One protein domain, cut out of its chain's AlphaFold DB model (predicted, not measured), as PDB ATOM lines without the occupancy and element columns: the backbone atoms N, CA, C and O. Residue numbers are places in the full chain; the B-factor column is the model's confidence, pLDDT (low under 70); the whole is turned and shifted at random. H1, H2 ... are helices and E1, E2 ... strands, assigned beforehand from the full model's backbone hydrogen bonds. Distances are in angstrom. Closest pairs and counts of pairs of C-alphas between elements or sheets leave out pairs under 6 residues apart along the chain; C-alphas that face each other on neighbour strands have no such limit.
ATOM      1  N   VAL A 181     101.703 158.215 138.324       82.69
ATOM      2  CA  VAL A 181     103.125 158.606 138.345       82.69
ATOM      3  C   VAL A 181     104.032 157.380 138.438       82.69
ATOM      4  O   VAL A 181     105.004 157.300 137.707       82.69
ATOM      5  N   ARG A 182     103.654 156.366 139.224       88.44
ATOM      6  CA  ARG A 182     104.411 155.111 139.314       88.44
ATOM      7  C   ARG A 182     104.606 154.442 137.948       88.44
ATOM      8  O   ARG A 182     105.701 154.010 137.641       88.44
ATOM      9  N   GLN A 183     103.564 154.382 137.116       90.44
ATOM     10  CA  GLN A 183     103.682 153.811 135.768       90.44
ATOM     11  C   GLN A 183     104.550 154.673 134.842       90.44
ATOM     12  O   GLN A 183     105.231 154.133 133.971       90.44
ATOM     13  N   VAL A 184     104.527 155.998 135.024       90.25
ATOM     14  CA  VAL A 184     105.443 156.916 134.329       90.25
ATOM     15  C   VAL A 184     106.886 156.622 134.740       90.25
ATOM     16  O   VAL A 184     107.738 156.483 133.865       90.25
ATOM     17  N   ASP A 185     107.147 156.481 136.039       90.94
ATOM     18  CA  ASP A 185     108.475 156.188 136.583       90.94
ATOM     19  C   ASP A 185     108.980 154.826 136.089       90.94
ATOM     20  O   ASP A 185     110.055 154.761 135.498       90.94
ATOM     21  N   ASP A 186     108.163 153.770 136.186       94.12
ATOM     22  CA  ASP A 186     108.501 152.425 135.700       94.12
ATOM     23  C   ASP A 186     108.854 152.435 134.193       94.12
ATOM     24  O   ASP A 186     109.808 151.783 133.750       94.12
ATOM     25  N   TYR A 187     108.101 153.187 133.377       93.25
ATOM     26  CA  TYR A 187     108.386 153.331 131.945       93.25
ATOM     27  C   TYR A 187     109.684 154.108 131.692       93.25
ATOM     28  O   TYR A 187     110.509 153.684 130.878       93.25
ATOM     29  N   ASN A 188     109.882 155.228 132.385       92.50
ATOM     30  CA  ASN A 188     111.075 156.061 132.239       92.50
ATOM     31  C   ASN A 188     112.342 155.333 132.706       92.50
ATOM     32  O   ASN A 188     113.381 155.441 132.049       92.50
ATOM     33  N   ASP A 189     112.259 154.538 133.772       92.88
ATOM     34  CA  ASP A 189     113.354 153.705 134.272       92.88
ATOM     35  C   ASP A 189     113.710 152.600 133.278       92.88
ATOM     36  O   ASP A 189     114.892 152.370 132.990       92.88
ATOM     37  N   LYS A 190     112.703 151.964 132.665       93.56
ATOM     38  CA  LYS A 190     112.925 151.007 131.574       93.56
ATOM     39  C   LYS A 190     113.648 151.666 130.398       93.56
ATOM     40  O   LYS A 190     114.645 151.126 129.921       93.56
ATOM     41  N   MET A 191     113.183 152.828 129.941       92.56
ATOM     42  CA  MET A 191     113.823 153.550 128.834       92.56
ATOM     43  C   MET A 191     115.248 153.991 129.183       92.56
ATOM     44  O   MET A 191     116.146 153.891 128.346       92.56
ATOM     45  N   SER A 192     115.477 154.409 130.427       92.31
ATOM     46  CA  SER A 192     116.807 154.764 130.930       92.31
ATOM     47  C   SER A 192     117.738 153.553 130.976       92.31
ATOM     48  O   SER A 192     118.905 153.669 130.615       92.31
ATOM     49  N   THR A 193     117.219 152.381 131.352       94.19
ATOM     50  CA  THR A 193     117.966 151.113 131.364       94.19
ATOM     51  C   THR A 193     118.345 150.666 129.954       94.19
ATOM     52  O   THR A 193     119.474 150.237 129.728       94.19
ATOM     53  N   GLU A 194     117.439 150.796 128.982       92.88
ATOM     54  CA  GLU A 194     117.751 150.515 127.575       92.88
ATOM     55  C   GLU A 194     118.804 151.484 127.028       92.88
ATOM     56  O   GLU A 194     119.773 151.053 126.402       92.88
ATOM     57  N   ASN A 195     118.677 152.780 127.326       93.75
ATOM     58  CA  ASN A 195     119.661 153.782 126.919       93.75
ATOM     59  C   ASN A 195     121.041 153.536 127.558       93.75
ATOM     60  O   ASN A 195     122.064 153.720 126.899       93.75
ATOM     61  N   ALA A 196     121.071 153.047 128.803       94.44
ATOM     62  CA  ALA A 196     122.299 152.713 129.526       94.44
ATOM     63  C   ALA A 196     123.133 151.603 128.853       94.44
ATOM     64  O   ALA A 196     124.329 151.488 129.117       94.44
ATOM     65  N   LYS A 197     122.533 150.796 127.962       95.38
ATOM     66  CA  LYS A 197     123.255 149.783 127.169       95.38
ATOM     67  C   LYS A 197     124.147 150.404 126.089       95.38
ATOM     68  O   LYS A 197     125.103 149.769 125.658       95.38
ATOM     69  N   LEU A 198     123.813 151.613 125.632       94.38
ATOM     70  CA  LEU A 198     124.505 152.316 124.545       94.38
ATOM     71  C   LEU A 198     125.312 153.514 125.047       94.38
ATOM     72  O   LEU A 198     126.338 153.870 124.467       94.38
ATOM     73  N   HIS A 199     124.838 154.155 126.110       94.56
ATOM     74  CA  HIS A 199     125.380 155.405 126.611       94.56
ATOM     75  C   HIS A 199     125.556 155.345 128.122       94.56
ATOM     76  O   HIS A 199     124.759 154.747 128.834       94.56
ATOM     77  N   ARG A 200     126.593 156.012 128.630       94.25
ATOM     78  CA  ARG A 200     126.785 156.154 130.072       94.25
ATOM     79  C   ARG A 200     125.659 157.007 130.666       94.25
ATOM     80  O   ARG A 200     125.344 158.076 130.141       94.25
ATOM     81  N   THR A 201     125.097 156.534 131.775       94.75
ATOM     82  CA  THR A 201     124.124 157.274 132.585       94.75
ATOM     83  C   THR A 201     124.838 157.981 133.730       94.75
ATOM     84  O   THR A 201     125.685 157.393 134.401       94.75
ATOM     85  N   TYR A 202     124.465 159.233 133.954       95.06
ATOM     86  CA  TYR A 202     124.970 160.102 135.003       95.06
ATOM     87  C   TYR A 202     123.869 160.404 135.997       95.06
ATOM     88  O   TYR A 202     122.762 160.781 135.607       95.06
ATOM     89  N   GLN A 203     124.188 160.278 137.279       94.69
ATOM     90  CA  GLN A 203     123.362 160.833 138.334       94.69
ATOM     91  C   GLN A 203     123.803 162.275 138.583       94.69
ATOM     92  O   GLN A 203     124.987 162.541 138.789       94.69
ATOM     93  N   ILE A 204     122.850 163.199 138.543       93.81
ATOM     94  CA  ILE A 204     123.059 164.620 138.808       93.81
ATOM     95  C   ILE A 204     122.207 164.983 140.011       93.81
ATOM     96  O   ILE A 204     120.992 164.780 139.987       93.81
ATOM     97  N   ASN A 205     122.832 165.523 141.049       92.00
ATOM     98  CA  ASN A 205     122.142 165.928 142.262       92.00
ATOM     99  C   ASN A 205     121.881 167.435 142.231       92.00
ATOM    100  O   ASN A 205     122.678 168.216 141.707       92.00
ATOM    101  N   ALA A 206     120.749 167.840 142.797       88.81
ATOM    102  CA  ALA A 206     120.527 169.243 143.098       88.81
ATOM    103  C   ALA A 206     121.526 169.707 144.165       88.81
ATOM    104  O   ALA A 206     121.963 168.930 145.016       88.81
ATOM    105  N   VAL A 207     121.875 170.988 144.109       87.38
ATOM    106  CA  VAL A 207     122.681 171.643 145.136       87.38
ATOM    107  C   VAL A 207     121.746 172.514 145.961       87.38
ATOM    108  O   VAL A 207     121.184 173.485 145.455       87.38
ATOM    109  N   ASP A 208     121.564 172.131 147.221       85.31
ATOM    110  CA  ASP A 208     120.790 172.888 148.198       85.31
ATOM    111  C   ASP A 208     121.722 173.818 148.979       85.31
ATOM    112  O   ASP A 208     122.728 173.377 149.536       85.31
ATOM    113  N   GLU A 209     121.374 175.102 149.052       83.38
ATOM    114  CA  GLU A 209     122.154 176.123 149.758       83.38
ATOM    115  C   GLU A 209     121.273 176.887 150.747       83.38
ATOM    116  O   GLU A 209     120.168 177.329 150.418       83.38
ATOM    117  N   SER A 210     121.780 177.084 151.964       79.44
ATOM    118  CA  SER A 210     121.132 177.950 152.945       79.44
ATOM    119  C   SER A 210     121.280 179.424 152.564       79.44
ATOM    120  O   SER A 210     122.335 179.868 152.104       79.44
ATOM    121  N   ARG A 211     120.218 180.200 152.810       77.12
ATOM    122  CA  ARG A 211     120.208 181.668 152.698       77.12
ATOM    123  C   ARG A 211     120.257 182.380 154.049       77.12
ATOM    124  O   ARG A 211     120.221 183.607 154.085       77.12
ATOM    125  N   GLU A 212     120.330 181.643 155.151       77.75
ATOM    126  CA  GLU A 212     120.485 182.246 156.471       77.75
ATOM    127  C   GLU A 212     121.871 182.873 156.597       77.75
ATOM    128  O   GLU A 212     122.867 182.269 156.207       77.75
ATOM    129  N   VAL A 213     121.960 184.060 157.196       77.38
ATOM    130  CA  VAL A 213     123.221 184.816 157.309       77.38
ATOM    131  C   VAL A 213     124.347 183.981 157.937       77.38
ATOM    132  O   VAL A 213     125.491 184.062 157.503       77.38
ATOM    133  N   ALA A 214     124.026 183.138 158.923       79.62
ATOM    134  CA  ALA A 214     125.003 182.310 159.632       79.62
ATOM    135  C   ALA A 214     125.497 181.088 158.832       79.62
ATOM    136  O   ALA A 214     126.594 180.590 159.087       79.62
ATOM    137  N   THR A 215     124.700 180.585 157.886       79.50
ATOM    138  CA  THR A 215     124.983 179.348 157.134       79.50
ATOM    139  C   THR A 215     124.992 179.565 155.620       79.50
ATOM    140  O   THR A 215     124.988 178.598 154.863       79.50
ATOM    141  N   TYR A 216     125.047 180.824 155.181       81.88
ATOM    142  CA  TYR A 216     124.921 181.224 153.785       81.88
ATOM    143  C   TYR A 216     125.878 180.449 152.871       81.88
ATOM    144  O   TYR A 216     127.080 180.366 153.142       81.88
ATOM    145  N   GLY A 217     125.337 179.872 151.795       76.62
ATOM    146  CA  GLY A 217     126.100 179.101 150.806       76.62
ATOM    147  C   GLY A 217     126.566 177.721 151.283       76.62
ATOM    148  O   GLY A 217     127.276 177.031 150.556       76.62
ATOM    149  N   ARG A 218     126.192 177.285 152.494       82.62
ATOM    150  CA  ARG A 218     126.439 175.914 152.967       82.62
ATOM    151  C   ARG A 218     125.240 175.026 152.674       82.62
ATOM    152  O   ARG A 218     124.100 175.496 152.691       82.62
ATOM    153  N   LYS A 219     125.501 173.727 152.497       83.44
ATOM    154  CA  LYS A 219     124.440 172.724 152.412       83.44
ATOM    155  C   LYS A 219     123.643 172.720 153.727       83.44
ATOM    156  O   LYS A 219     124.246 172.498 154.783       83.44
ATOM    157  N   PRO A 220     122.325 172.975 153.694       81.38
ATOM    158  CA  PRO A 220     121.492 172.868 154.879       81.38
ATOM    159  C   PRO A 220     121.375 171.394 155.311       81.38
ATOM    160  O   PRO A 220     121.539 170.492 154.485       81.38
ATOM    161  N   PRO A 221     121.120 171.114 156.599       80.56
ATOM    162  CA  PRO A 221     120.973 169.739 157.056       80.56
ATOM    163  C   PRO A 221     119.755 169.056 156.406       80.56
ATOM    164  O   PRO A 221     118.728 169.681 156.150       80.56
ATOM    165  N   ASP A 222     119.857 167.754 156.128       79.62
ATOM    166  CA  ASP A 222     118.870 167.035 155.301       79.62
ATOM    167  C   ASP A 222     117.444 167.033 155.896       79.62
ATOM    168  O   ASP A 222     116.467 166.805 155.186       79.62
ATOM    169  N   ASN A 223     117.302 167.297 157.198       78.56
ATOM    170  CA  ASN A 223     116.012 167.385 157.884       78.56
ATOM    171  C   ASN A 223     115.219 168.661 157.555       78.56
ATOM    172  O   ASN A 223     114.005 168.666 157.754       78.56
ATOM    173  N   VAL A 224     115.879 169.721 157.077       77.06
ATOM    174  CA  VAL A 224     115.219 170.986 156.707       77.06
ATOM    175  C   VAL A 224     115.002 171.125 155.200       77.06
ATOM    176  O   VAL A 224     114.284 172.027 154.777       77.06
ATOM    177  N   ILE A 225     115.577 170.231 154.389       74.88
ATOM    178  CA  ILE A 225     115.361 170.204 152.939       74.88
ATOM    179  C   ILE A 225     113.963 169.623 152.672       74.88
ATOM    180  O   ILE A 225     113.696 168.470 153.034       74.88
ATOM    181  N   PRO A 226     113.041 170.384 152.052       69.62
ATOM    182  CA  PRO A 226     111.718 169.868 151.745       69.62
ATOM    183  C   PRO A 226     111.806 168.648 150.821       69.62
ATOM    184  O   PRO A 226     112.484 168.663 149.799       69.62
ATOM    185  N   LYS A 227     111.084 167.577 151.162       69.06
ATOM    186  CA  LYS A 227     111.010 166.374 150.313       69.06
ATOM    187  C   LYS A 227     109.987 166.506 149.185       69.06
ATOM    188  O   LYS A 227     110.066 165.787 148.193       69.06
ATOM    189  N   ASP A 228     109.011 167.399 149.346       65.50
ATOM    190  CA  ASP A 228     108.030 167.689 148.305       65.50
ATOM    191  C   ASP A 228     108.661 168.597 147.245       65.50
ATOM    192  O   ASP A 228     109.012 169.746 147.514       65.50
ATOM    193  N   VAL A 229     108.747 168.085 146.018       64.12
ATOM    194  CA  VAL A 229     109.245 168.795 144.834       64.12
ATOM    195  C   VAL A 229     108.537 170.140 144.641       64.12
ATOM    196  O   VAL A 229     109.175 171.102 144.213       64.12
ATOM    197  N   ASN A 230     107.252 170.255 144.995       62.19
ATOM    198  CA  ASN A 230     106.506 171.515 144.896       62.19
ATOM    199  C   ASN A 230     107.055 172.603 145.830       62.19
ATOM    200  O   ASN A 230     107.008 173.782 145.483       62.19
ATOM    201  N   ASN A 231     107.631 172.204 146.966       62.31
ATOM    202  CA  ASN A 231     108.274 173.107 147.920       62.31
ATOM    203  C   ASN A 231     109.728 173.430 147.526       62.31
ATOM    204  O   ASN A 231     110.286 174.406 148.014       62.31
ATOM    205  N   CYS A 232     110.319 172.676 146.592       60.41
ATOM    206  CA  CYS A 232     111.660 172.914 146.033       60.41
ATOM    207  C   CYS A 232     111.607 173.673 144.698       60.41
ATOM    208  O   CYS A 232     112.401 173.433 143.786       60.41
ATOM    209  N   GLY A 233     110.592 174.525 144.519       61.91
ATOM    210  CA  GLY A 233     110.350 175.258 143.275       61.91
ATOM    211  C   GLY A 233     110.024 174.364 142.077       61.91
ATOM    212  O   GLY A 233     109.904 174.884 140.973       61.91
ATOM    213  N   GLY A 234     109.869 173.050 142.280       65.94
ATOM    214  CA  GLY A 234     109.684 171.994 141.289       65.94
ATOM    215  C   GLY A 234     110.986 171.346 140.779       65.94
ATOM    216  O   GLY A 234     110.959 170.728 139.710       65.94
ATOM    217  N   PHE A 235     112.134 171.574 141.421       74.12
ATOM    218  CA  PHE A 235     113.379 170.863 141.107       74.12
ATOM    219  C   PHE A 235     113.368 169.457 141.721       74.12
ATOM    220  O   PHE A 235     112.822 169.245 142.801       74.12
ATOM    221  N   LEU A 236     113.944 168.489 141.009       79.56
ATOM    222  CA  LEU A 236     114.169 167.148 141.545       79.56
ATOM    223  C   LEU A 236     115.439 167.169 142.396       79.56
ATOM    224  O   LEU A 236     116.408 167.817 142.012       79.56
ATOM    225  N   CYS A 237     115.453 166.432 143.508       82.88
ATOM    226  CA  CYS A 237     116.651 166.268 144.337       82.88
ATOM    227  C   CYS A 237     117.784 165.549 143.587       82.88
ATOM    228  O   CYS A 237     118.961 165.797 143.838       82.88
ATOM    229  N   SER A 238     117.428 164.676 142.646       89.06
ATOM    230  CA  SER A 238     118.361 164.018 141.745       89.06
ATOM    231  C   SER A 238     117.673 163.655 140.434       89.06
ATOM    232  O   SER A 238     116.462 163.419 140.396       89.06
ATOM    233  N   ILE A 239     118.448 163.604 139.357       91.94
ATOM    234  CA  ILE A 239     118.005 163.142 138.047       91.94
ATOM    235  C   ILE A 239     119.074 162.248 137.414       91.94
ATOM    236  O   ILE A 239     120.270 162.526 137.501       91.94
ATOM    237  N   LYS A 240     118.638 161.171 136.757       93.19
ATOM    238  CA  LYS A 240     119.502 160.284 135.972       93.19
ATOM    239  C   LYS A 240     119.361 160.618 134.495       93.19
ATOM    240  O   LYS A 240     118.266 160.506 133.948       93.19
ATOM    241  N   ILE A 241     120.450 161.028 133.853       94.88
ATOM    242  CA  ILE A 241     120.459 161.380 132.428       94.88
ATOM    243  C   ILE A 241     121.704 160.844 131.727       94.88
ATOM    244  O   ILE A 241     122.760 160.699 132.331       94.88
ATOM    245  N   GLY A 242     121.602 160.591 130.429       94.81
ATOM    246  CA  GLY A 242     122.732 160.261 129.570       94.81
ATOM    247  C   GLY A 242     122.544 160.855 128.179       94.81
ATOM    248  O   GLY A 242     121.488 161.399 127.848       94.81
ATOM    249  N   VAL A 243     123.568 160.736 127.336       95.81
ATOM    250  CA  VAL A 243     123.388 160.980 125.896       95.81
ATOM    251  C   VAL A 243     122.310 160.020 125.380       95.81
ATOM    252  O   VAL A 243     122.247 158.876 125.820       95.81
ATOM    253  N   GLY A 244     121.419 160.500 124.513       94.19
ATOM    254  CA  GLY A 244     120.271 159.733 124.018       94.19
ATOM    255  C   GLY A 244     119.022 159.798 124.903       94.19
ATOM    256  O   GLY A 244     117.935 159.478 124.425       94.19
ATOM    257  N   SER A 245     119.120 160.286 126.146       94.44
ATOM    258  CA  SER A 245     117.946 160.447 127.009       94.44
ATOM    259  C   SER A 245     116.960 161.472 126.437       94.44
ATOM    260  O   SER A 245     117.335 162.589 126.061       94.44
ATOM    261  N   ARG A 246     115.681 161.088 126.423       93.88
ATOM    262  CA  ARG A 246     114.543 161.947 126.095       93.88
ATOM    263  C   ARG A 246     114.179 162.792 127.311       93.88
ATOM    264  O   ARG A 246     113.996 162.248 128.397       93.88
ATOM    265  N   VAL A 247     114.078 164.104 127.141       93.81
ATOM    266  CA  VAL A 247     113.851 165.042 128.249       93.81
ATOM    267  C   VAL A 247     112.805 166.087 127.894       93.81
ATOM    268  O   VAL A 247     112.578 166.384 126.722       93.81
ATOM    269  N   MET A 248     112.184 166.654 128.926       92.00
ATOM    270  CA  MET A 248     111.192 167.719 128.826       92.00
ATOM    271  C   MET A 248     111.561 168.848 129.789       92.00
ATOM    272  O   MET A 248     111.873 168.600 130.957       92.00
ATOM    273  N   LEU A 249     111.496 170.092 129.318       88.81
ATOM    274  CA  LEU A 249     111.610 171.257 130.186       88.81
ATOM    275  C   LEU A 249     110.397 171.326 131.110       88.81
ATOM    276  O   LEU A 249     109.261 171.313 130.654       88.81
ATOM    277  N   ARG A 250     110.640 171.450 132.417       82.69
ATOM    278  CA  ARG A 250     109.581 171.617 133.428       82.69
ATOM    279  C   ARG A 250     109.296 173.077 133.785       82.69
ATOM    280  O   ARG A 250     108.470 173.345 134.655       82.69
ATOM    281  N   ARG A 251     110.015 174.023 133.171       75.25
ATOM    282  CA  ARG A 251     109.894 175.467 133.409       75.25
ATOM    283  C   ARG A 251     110.193 176.264 132.152       75.25
ATOM    284  O   ARG A 251     110.918 175.804 131.276       75.25
ATOM    285  N   ASN A 252     109.675 177.486 132.138       79.25
ATOM    286  CA  ASN A 252     110.024 178.489 131.146       79.25
ATOM    287  C   ASN A 252     111.426 179.026 131.446       79.25
ATOM    288  O   ASN A 252     111.688 179.469 132.564       79.25
ATOM    289  N   ILE A 253     112.304 178.976 130.449       81.62
ATOM    290  CA  ILE A 253     113.650 179.560 130.503       81.62
ATOM    291  C   ILE A 253     113.655 180.864 129.705       81.62
ATOM    292  O   ILE A 253     114.044 181.907 130.222       81.62
ATOM    293  N   ALA A 254     113.173 180.811 128.460       77.94
ATOM    294  CA  ALA A 254     113.068 181.963 127.570       77.94
ATOM    295  C   ALA A 254     111.861 181.785 126.640       77.94
ATOM    296  O   ALA A 254     111.936 181.090 125.627       77.94
ATOM    297  N   VAL A 255     110.736 182.414 126.995       77.25
ATOM    298  CA  VAL A 255     109.470 182.290 126.249       77.25
ATOM    299  C   VAL A 255     109.603 182.835 124.825       77.25
ATOM    300  O   VAL A 255     109.108 182.213 123.891       77.25
ATOM    301  N   SER A 256     110.331 183.942 124.641       79.62
ATOM    302  CA  SER A 256     110.584 184.549 123.325       79.62
ATOM    303  C   SER A 256     111.362 183.643 122.368       79.62
ATOM    304  O   SER A 256     111.289 183.829 121.160       79.62
ATOM    305  N   GLU A 257     112.095 182.666 122.904       79.00
ATOM    306  CA  GLU A 257     112.907 181.711 122.148       79.00
ATOM    307  C   GLU A 257     112.243 180.321 122.084       79.00
ATOM    308  O   GLU A 257     112.869 179.358 121.654       79.00
ATOM    309  N   GLY A 258     110.999 180.171 122.558       78.50
ATOM    310  CA  GLY A 258     110.290 178.883 122.574       78.50
ATOM    311  C   GLY A 258     110.776 177.886 123.639       78.50
ATOM    312  O   GLY A 258     110.286 176.761 123.696       78.50
ATOM    313  N   LEU A 259     111.698 178.281 124.528       82.31
ATOM    314  CA  LEU A 259     112.162 177.460 125.656       82.31
ATOM    315  C   LEU A 259     111.156 177.528 126.810       82.31
ATOM    316  O   LEU A 259     111.379 178.192 127.832       82.31
ATOM    317  N   VAL A 260     110.025 176.856 126.615       81.62
ATOM    318  CA  VAL A 260     108.872 176.845 127.520       81.62
ATOM    319  C   VAL A 260     108.694 175.496 128.212       81.62
ATOM    320  O   VAL A 260     109.213 174.466 127.776       81.62
ATOM    321  N   ASN A 261     107.934 175.493 129.304       82.31
ATOM    322  CA  ASN A 261     107.491 174.272 129.963       82.31
ATOM    323  C   ASN A 261     106.759 173.361 128.962       82.31
ATOM    324  O   ASN A 261     105.864 173.810 128.250       82.31
ATOM    325  N   GLY A 262     107.141 172.088 128.922       82.94
ATOM    326  CA  GLY A 262     106.634 171.110 127.964       82.94
ATOM    327  C   GLY A 262     107.478 170.966 126.698       82.94
ATOM    328  O   GLY A 262     107.279 169.992 125.979       82.94
ATOM    329  N   ALA A 263     108.443 171.856 126.429       86.31
ATOM    330  CA  ALA A 263     109.358 171.679 125.303       86.31
ATOM    331  C   ALA A 263     110.213 170.420 125.509       86.31
ATOM    332  O   ALA A 263     110.825 170.235 126.566       86.31
ATOM    333  N   MET A 264     110.250 169.554 124.499       92.38
ATOM    334  CA  MET A 264     110.914 168.257 124.566       92.38
ATOM    335  C   MET A 264     112.111 168.185 123.622       92.38
ATOM    336  O   MET A 264     112.152 168.833 122.577       92.38
ATOM    337  N   GLY A 265     113.092 167.372 123.996       93.81
ATOM    338  CA  GLY A 265     114.254 167.108 123.160       93.81
ATOM    339  C   GLY A 265     115.002 165.843 123.554       93.81
ATOM    340  O   GLY A 265     114.550 165.059 124.394       93.81
ATOM    341  N   ILE A 266     116.148 165.638 122.915       95.06
ATOM    342  CA  ILE A 266     117.073 164.537 123.180       95.06
ATOM    343  C   ILE A 266     118.427 165.122 123.564       95.06
ATOM    344  O   ILE A 266     118.957 165.996 122.872       95.06
ATOM    345  N   ILE A 267     119.016 164.606 124.640       96.44
ATOM    346  CA  ILE A 267     120.366 164.992 125.051       96.44
ATOM    347  C   ILE A 267     121.373 164.459 124.031       96.44
ATOM    348  O   ILE A 267     121.460 163.252 123.792       96.44
ATOM    349  N   LYS A 268     122.162 165.357 123.444       96.44
ATOM    350  CA  LYS A 268     123.235 165.004 122.504       96.44
ATOM    351  C   LYS A 268     124.613 165.051 123.140       96.44
ATOM    352  O   LYS A 268     125.493 164.300 122.731       96.44
ATOM    353  N   LYS A 269     124.800 165.895 124.155       95.19
ATOM    354  CA  LYS A 269     126.090 166.064 124.824       95.19
ATOM    355  C   LYS A 269     125.908 166.610 126.235       95.19
ATOM    356  O   LYS A 269     125.026 167.423 126.484       95.19
ATOM    357  N   ILE A 270     126.775 166.187 127.146       95.50
ATOM    358  CA  ILE A 270     126.882 166.740 128.498       95.50
ATOM    359  C   ILE A 270     128.278 167.350 128.612       95.50
ATOM    360  O   ILE A 270     129.271 166.683 128.313       95.50
ATOM    361  N   LYS A 271     128.356 168.636 128.959       94.56
ATOM    362  CA  LYS A 271     129.619 169.359 129.127       94.56
ATOM    363  C   LYS A 271     129.938 169.457 130.614       94.56
ATOM    364  O   LYS A 271     129.143 170.009 131.368       94.56
ATOM    365  N   TRP A 272     131.102 168.954 131.012       94.19
ATOM    366  CA  TRP A 272     131.575 168.996 132.393       94.19
ATOM    367  C   TRP A 272     132.519 170.186 132.633       94.19
ATOM    368  O   TRP A 272     133.245 170.579 131.711       94.19
ATOM    369  N   PRO A 273     132.544 170.751 133.856       90.81
ATOM    370  CA  PRO A 273     133.441 171.851 134.209       90.81
ATOM    371  C   PRO A 273     134.929 171.534 133.986       90.81
ATOM    372  O   PRO A 273     135.351 170.375 133.989       90.81
ATOM    373  N   ALA A 274     135.747 172.584 133.858       86.81
ATOM    374  CA  ALA A 274     137.207 172.496 133.705       86.81
ATOM    375  C   ALA A 274     137.672 171.658 132.492       86.81
ATOM    376  O   ALA A 274     138.697 170.983 132.552       86.81
ATOM    377  N   LEU A 275     136.910 171.699 131.388       78.81
ATOM    378  CA  LEU A 275     137.189 170.971 130.135       78.81
ATOM    379  C   LEU A 275     137.311 169.448 130.310       78.81
ATOM    380  O   LEU A 275     137.905 168.760 129.473       78.81
ATOM    381  N   ARG A 276     136.739 168.906 131.387       84.94
ATOM    382  CA  ARG A 276     136.754 167.468 131.633       84.94
ATOM    383  C   ARG A 276     135.865 166.741 130.637       84.94
ATOM    384  O   ARG A 276     134.853 167.253 130.162       84.94
ATOM    385  N   ARG A 277     136.260 165.502 130.341       85.81
ATOM    386  CA  ARG A 277     135.490 164.598 129.478       85.81
ATOM    387  C   ARG A 277     134.366 163.889 130.225       85.81
ATOM    388  O   ARG A 277     133.479 163.356 129.572       85.81
ATOM    389  N   ASP A 278     134.416 163.870 131.557       89.50
ATOM    390  CA  ASP A 278     133.529 163.045 132.367       89.50
ATOM    391  C   ASP A 278     133.255 163.634 133.760       89.50
ATOM    392  O   ASP A 278     133.979 164.526 134.229       89.50
ATOM    393  N   GLN A 279     132.219 163.094 134.408       91.19
ATOM    394  CA  GLN A 279     131.865 163.375 135.797       91.19
ATOM    395  C   GLN A 279     132.977 162.863 136.722       91.19
ATOM    396  O   GLN A 279     133.407 161.714 136.586       91.19
ATOM    397  N   LEU A 280     133.456 163.712 137.635       88.44
ATOM    398  CA  LEU A 280     134.528 163.333 138.560       88.44
ATOM    399  C   LEU A 280     133.952 162.662 139.809       88.44
ATOM    400  O   LEU A 280     134.411 161.594 140.201       88.44
ATOM    401  N   GLU A 281     132.926 163.282 140.388       88.56
ATOM    402  CA  GLU A 281     132.219 162.795 141.570       88.56
ATOM    403  C   GLU A 281     130.753 162.528 141.230       88.56
ATOM    404  O   GLU A 281     130.095 163.331 140.564       88.56
ATOM    405  N   GLU A 282     130.231 161.389 141.682       89.38
ATOM    406  CA  GLU A 282     128.834 161.031 141.452       89.38
ATOM    407  C   GLU A 282     127.899 162.104 142.027       89.38
ATOM    408  O   GLU A 282     128.020 162.510 143.183       89.38
ATOM    409  N   GLY A 283     126.951 162.570 141.213       89.50
ATOM    410  CA  GLY A 283     126.023 163.631 141.597       89.50
ATOM    411  C   GLY A 283     126.470 165.051 141.251       89.50
ATOM    412  O   GLY A 283     125.670 165.968 141.416       89.50
ATOM    413  N   GLU A 284     127.690 165.254 140.746       91.31
ATOM    414  CA  GLU A 284     128.180 166.568 140.315       91.31
ATOM    415  C   GLU A 284     127.289 167.206 139.224       91.31
ATOM    416  O   GLU A 284     126.776 166.515 138.336       91.31
ATOM    417  N   LEU A 285     127.147 168.537 139.266       92.25
ATOM    418  CA  LEU A 285     126.457 169.320 138.239       92.25
ATOM    419  C   LEU A 285     127.327 169.496 136.977       92.25
ATOM    420  O   LEU A 285     128.488 169.903 137.076       92.25
ATOM    421  N   PRO A 286     126.778 169.273 135.771       94.06
ATOM    422  CA  PRO A 286     127.461 169.630 134.534       94.06
ATOM    423  C   PRO A 286     127.505 171.153 134.350       94.06
ATOM    424  O   PRO A 286     126.688 171.887 134.897       94.06
ATOM    425  N   GLU A 287     128.417 171.635 133.505       94.06
ATOM    426  CA  GLU A 287     128.431 173.036 133.068       94.06
ATOM    427  C   GLU A 287     127.197 173.345 132.206       94.06
ATOM    428  O   GLU A 287     126.564 174.386 132.364       94.06
ATOM    429  N   ALA A 288     126.845 172.427 131.299       94.50
ATOM    430  CA  ALA A 288     125.619 172.494 130.510       94.50
ATOM    431  C   ALA A 288     125.252 171.133 129.908       94.50
ATOM    432  O   ALA A 288     126.121 170.327 129.554       94.50
ATOM    433  N   VAL A 289     123.953 170.915 129.708       95.38
ATOM    434  CA  VAL A 289     123.409 169.795 128.932       95.38
ATOM    435  C   VAL A 289     122.956 170.318 127.573       95.38
ATOM    436  O   VAL A 289     122.162 171.247 127.496       95.38
ATOM    437  N   TYR A 290     123.460 169.731 126.493       96.25
ATOM    438  CA  TYR A 290     123.142 170.119 125.123       96.25
ATOM    439  C   TYR A 290     121.992 169.260 124.616       96.25
ATOM    440  O   TYR A 290     122.118 168.034 124.492       96.25
ATOM    441  N   ILE A 291     120.873 169.916 124.325       96.25
ATOM    442  CA  ILE A 291     119.622 169.271 123.939       96.25
ATOM    443  C   ILE A 291     119.303 169.643 122.495       96.25
ATOM    444  O   ILE A 291     119.278 170.821 122.140       96.25
ATOM    445  N   LYS A 292     119.023 168.635 121.667       95.44
ATOM    446  CA  LYS A 292     118.356 168.836 120.381       95.44
ATOM    447  C   LYS A 292     116.851 168.754 120.620       95.44
ATOM    448  O   LYS A 292     116.355 167.670 120.925       95.44
ATOM    449  N   PHE A 293     116.168 169.891 120.558       94.44
ATOM    450  CA  PHE A 293     114.712 169.964 120.698       94.44
ATOM    451  C   PHE A 293     114.014 169.416 119.452       94.44
ATOM    452  O   PHE A 293     114.600 169.423 118.370       94.44
ATOM    453  N   ASP A 294     112.787 168.919 119.615       91.19
ATOM    454  CA  ASP A 294     112.027 168.342 118.493       91.19
ATOM    455  C   ASP A 294     111.510 169.412 117.533       91.19
ATOM    456  O   ASP A 294     111.396 169.172 116.335       91.19
ATOM    457  N   ASP A 295     111.197 170.592 118.069       89.38
ATOM    458  CA  ASP A 295     110.827 171.756 117.283       89.38
ATOM    459  C   ASP A 295     112.096 172.515 116.876       89.38
ATOM    460  O   ASP A 295     112.793 173.127 117.695       89.38
ATOM    461  N   ASP A 296     112.396 172.473 115.578       87.56
ATOM    462  CA  ASP A 296     113.564 173.123 115.001       87.56
ATOM    463  C   ASP A 296     113.491 174.662 115.020       87.56
ATOM    464  O   ASP A 296     114.507 175.323 114.776       87.56
ATOM    465  N   THR A 297     112.341 175.246 115.356       86.69
ATOM    466  CA  THR A 297     112.176 176.698 115.508       86.69
ATOM    467  C   THR A 297     112.566 177.208 116.897       86.69
ATOM    468  O   THR A 297     112.765 178.411 117.072       86.69
ATOM    469  N   ILE A 298     112.752 176.317 117.876       85.38
ATOM    470  CA  ILE A 298     113.160 176.705 119.232       85.38
ATOM    471  C   ILE A 298     114.595 177.239 119.222       85.38
ATOM    472  O   ILE A 298     115.513 176.606 118.694       85.38
ATOM    473  N   ALA A 299     114.772 178.407 119.845       79.62
ATOM    474  CA  ALA A 299     116.032 179.074 120.155       79.62
ATOM    475  C   ALA A 299     117.069 179.031 119.024       79.62
ATOM    476  O   ALA A 299     118.241 178.714 119.243       79.62
ATOM    477  N   VAL A 300     116.644 179.368 117.798       81.50
ATOM    478  CA  VAL A 300     117.457 179.289 116.567       81.50
ATOM    479  C   VAL A 300     118.822 179.967 116.723       81.50
ATOM    480  O   VAL A 300     119.823 179.469 116.214       81.50
ATOM    481  N   ARG A 301     118.883 181.082 117.460       83.44
ATOM    482  CA  ARG A 301     120.114 181.862 117.680       83.44
ATOM    483  C   ARG A 301     121.051 181.268 118.735       83.44
ATOM    484  O   ARG A 301     122.207 181.672 118.800       83.44
ATOM    485  N   LEU A 302     120.559 180.345 119.560       83.38
ATOM    486  CA  LEU A 302     121.316 179.677 120.624       83.38
ATOM    487  C   LEU A 302     121.807 178.283 120.213       83.38
ATOM    488  O   LEU A 302     122.509 177.634 120.991       83.38
ATOM    489  N   LYS A 303     121.441 177.817 119.012       87.81
ATOM    490  CA  LYS A 303     121.888 176.534 118.470       87.81
ATOM    491  C   LYS A 303     123.387 176.558 118.182       87.81
ATOM    492  O   LYS A 303     123.914 177.500 117.591       87.81
ATOM    493  N   ASP A 304     124.068 175.489 118.570       88.81
ATOM    494  CA  ASP A 304     125.431 175.220 118.134       88.81
ATOM    495  C   ASP A 304     125.471 174.681 116.688       88.81
ATOM    496  O   ASP A 304     124.457 174.597 115.992       88.81
ATOM    497  N   ARG A 305     126.670 174.308 116.219       86.94
ATOM    498  CA  ARG A 305     126.878 173.767 114.863       86.94
ATOM    499  C   ARG A 305     126.115 172.463 114.602       86.94
ATOM    500  O   ARG A 305     125.849 172.158 113.445       86.94
ATOM    501  N   ASP A 306     125.755 171.736 115.656       87.88
ATOM    502  CA  ASP A 306     125.045 170.459 115.594       87.88
ATOM    503  C   ASP A 306     123.529 170.634 115.834       87.88
ATOM    504  O   ASP A 306     122.786 169.654 115.943       87.88
ATOM    505  N   GLY A 307     123.049 171.883 115.918       90.62
ATOM    506  CA  GLY A 307     121.646 172.217 116.158       90.62
ATOM    507  C   GLY A 307     121.195 172.011 117.607       90.62
ATOM    508  O   GLY A 307     119.991 171.941 117.863       90.62
ATOM    509  N   CYS A 308     122.132 171.878 118.548       93.88
ATOM    510  CA  CYS A 308     121.851 171.649 119.960       93.88
ATOM    511  C   CYS A 308     121.881 172.957 120.752       93.88
ATOM    512  O   CYS A 308     122.668 173.857 120.470       93.88
ATOM    513  N   ILE A 309     121.043 173.042 121.782       94.38
ATOM    514  CA  ILE A 309     120.936 174.212 122.655       94.38
ATOM    515  C   ILE A 309     121.520 173.860 124.030       94.38
ATOM    516  O   ILE A 309     121.111 172.850 124.615       94.38
ATOM    517  N   PRO A 310     122.475 174.651 124.559       94.44
ATOM    518  CA  PRO A 310     123.045 174.423 125.880       94.44
ATOM    519  C   PRO A 310     122.085 174.891 126.979       94.44
ATOM    520  O   PRO A 310     121.723 176.064 127.046       94.44
ATOM    521  N   ILE A 311     121.721 173.981 127.880       93.12
ATOM    522  CA  ILE A 311     120.939 174.269 129.085       93.12
ATOM    523  C   ILE A 311     121.864 174.170 130.309       93.12
ATOM    524  O   ILE A 311     122.256 173.056 130.679       93.12
ATOM    525  N   PRO A 312     122.261 175.301 130.920       92.00
ATOM    526  CA  PRO A 312     123.060 175.302 132.141       92.00
ATOM    527  C   PRO A 312     122.202 174.966 133.375       92.00
ATOM    528  O   PRO A 312     120.974 175.103 133.329       92.00
TER     529      PRO A 312
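AT A GLANCE: This is residues 181 to 312 of the 323 residues of an uncharacterized protein of Spodoptera exigua (UniProt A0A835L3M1). Little of this domain is regular: a strongly twisted sheet, E3 E4 E5 E6, has the two-stranded sheet E1 E2 next to it and H1 beyond that pair, while loop residues 206 to 228 reach away. Residues 181 to 187 of H1 stick out. The 132 printed residues run H1 E1 H2 E2 E3 E4 E5 E6, mixed in class, with 50 in named elements; the whole is compact, radius of gyration of the C-alphas 16.2 A, spans 46 by 35 by 34 A.

IN THESE COORDINATES: H1, residues 181 to 196, 21.9 A long, begins at (103.125, 158.606, 138.345). E1 is 201 to 205, H2 229 to 232, E2 238 to 242, E3 246 to 248, E4 264 to 271, 19.3 A long, E5 288 to 293, and E6 309 to 311, ending at (120.939, 174.269, 129.085).

HOW THE PARTS SIT: The meander E3 E4 E5 E6, each strand the antiparallel neighbour of the one before, has N 247 and O 265 at 2.9 A, N 266 and O 292 at 2.9 A, and N 289 and O 311 at 2.9 A, within hydrogen-bond range. E1 and E2 are antiparallel, N 202 and O 241 at 2.8 A. The closest C-alphas of H1 and E2, Ala 196 and Gly 242, are 7.6 A apart. H1 has every O i to N i+4 pair within range; H2 is too short for one.

THE WHOLE: The farthest C-alphas, Ala 214 and Asp 296, are 47.0 A apart. The printed part has no cut. Links E1 to H2, E3 to E4, E4 to E5 and E5 to E6 are long. Residues 226 to 234 have pLDDT under 70.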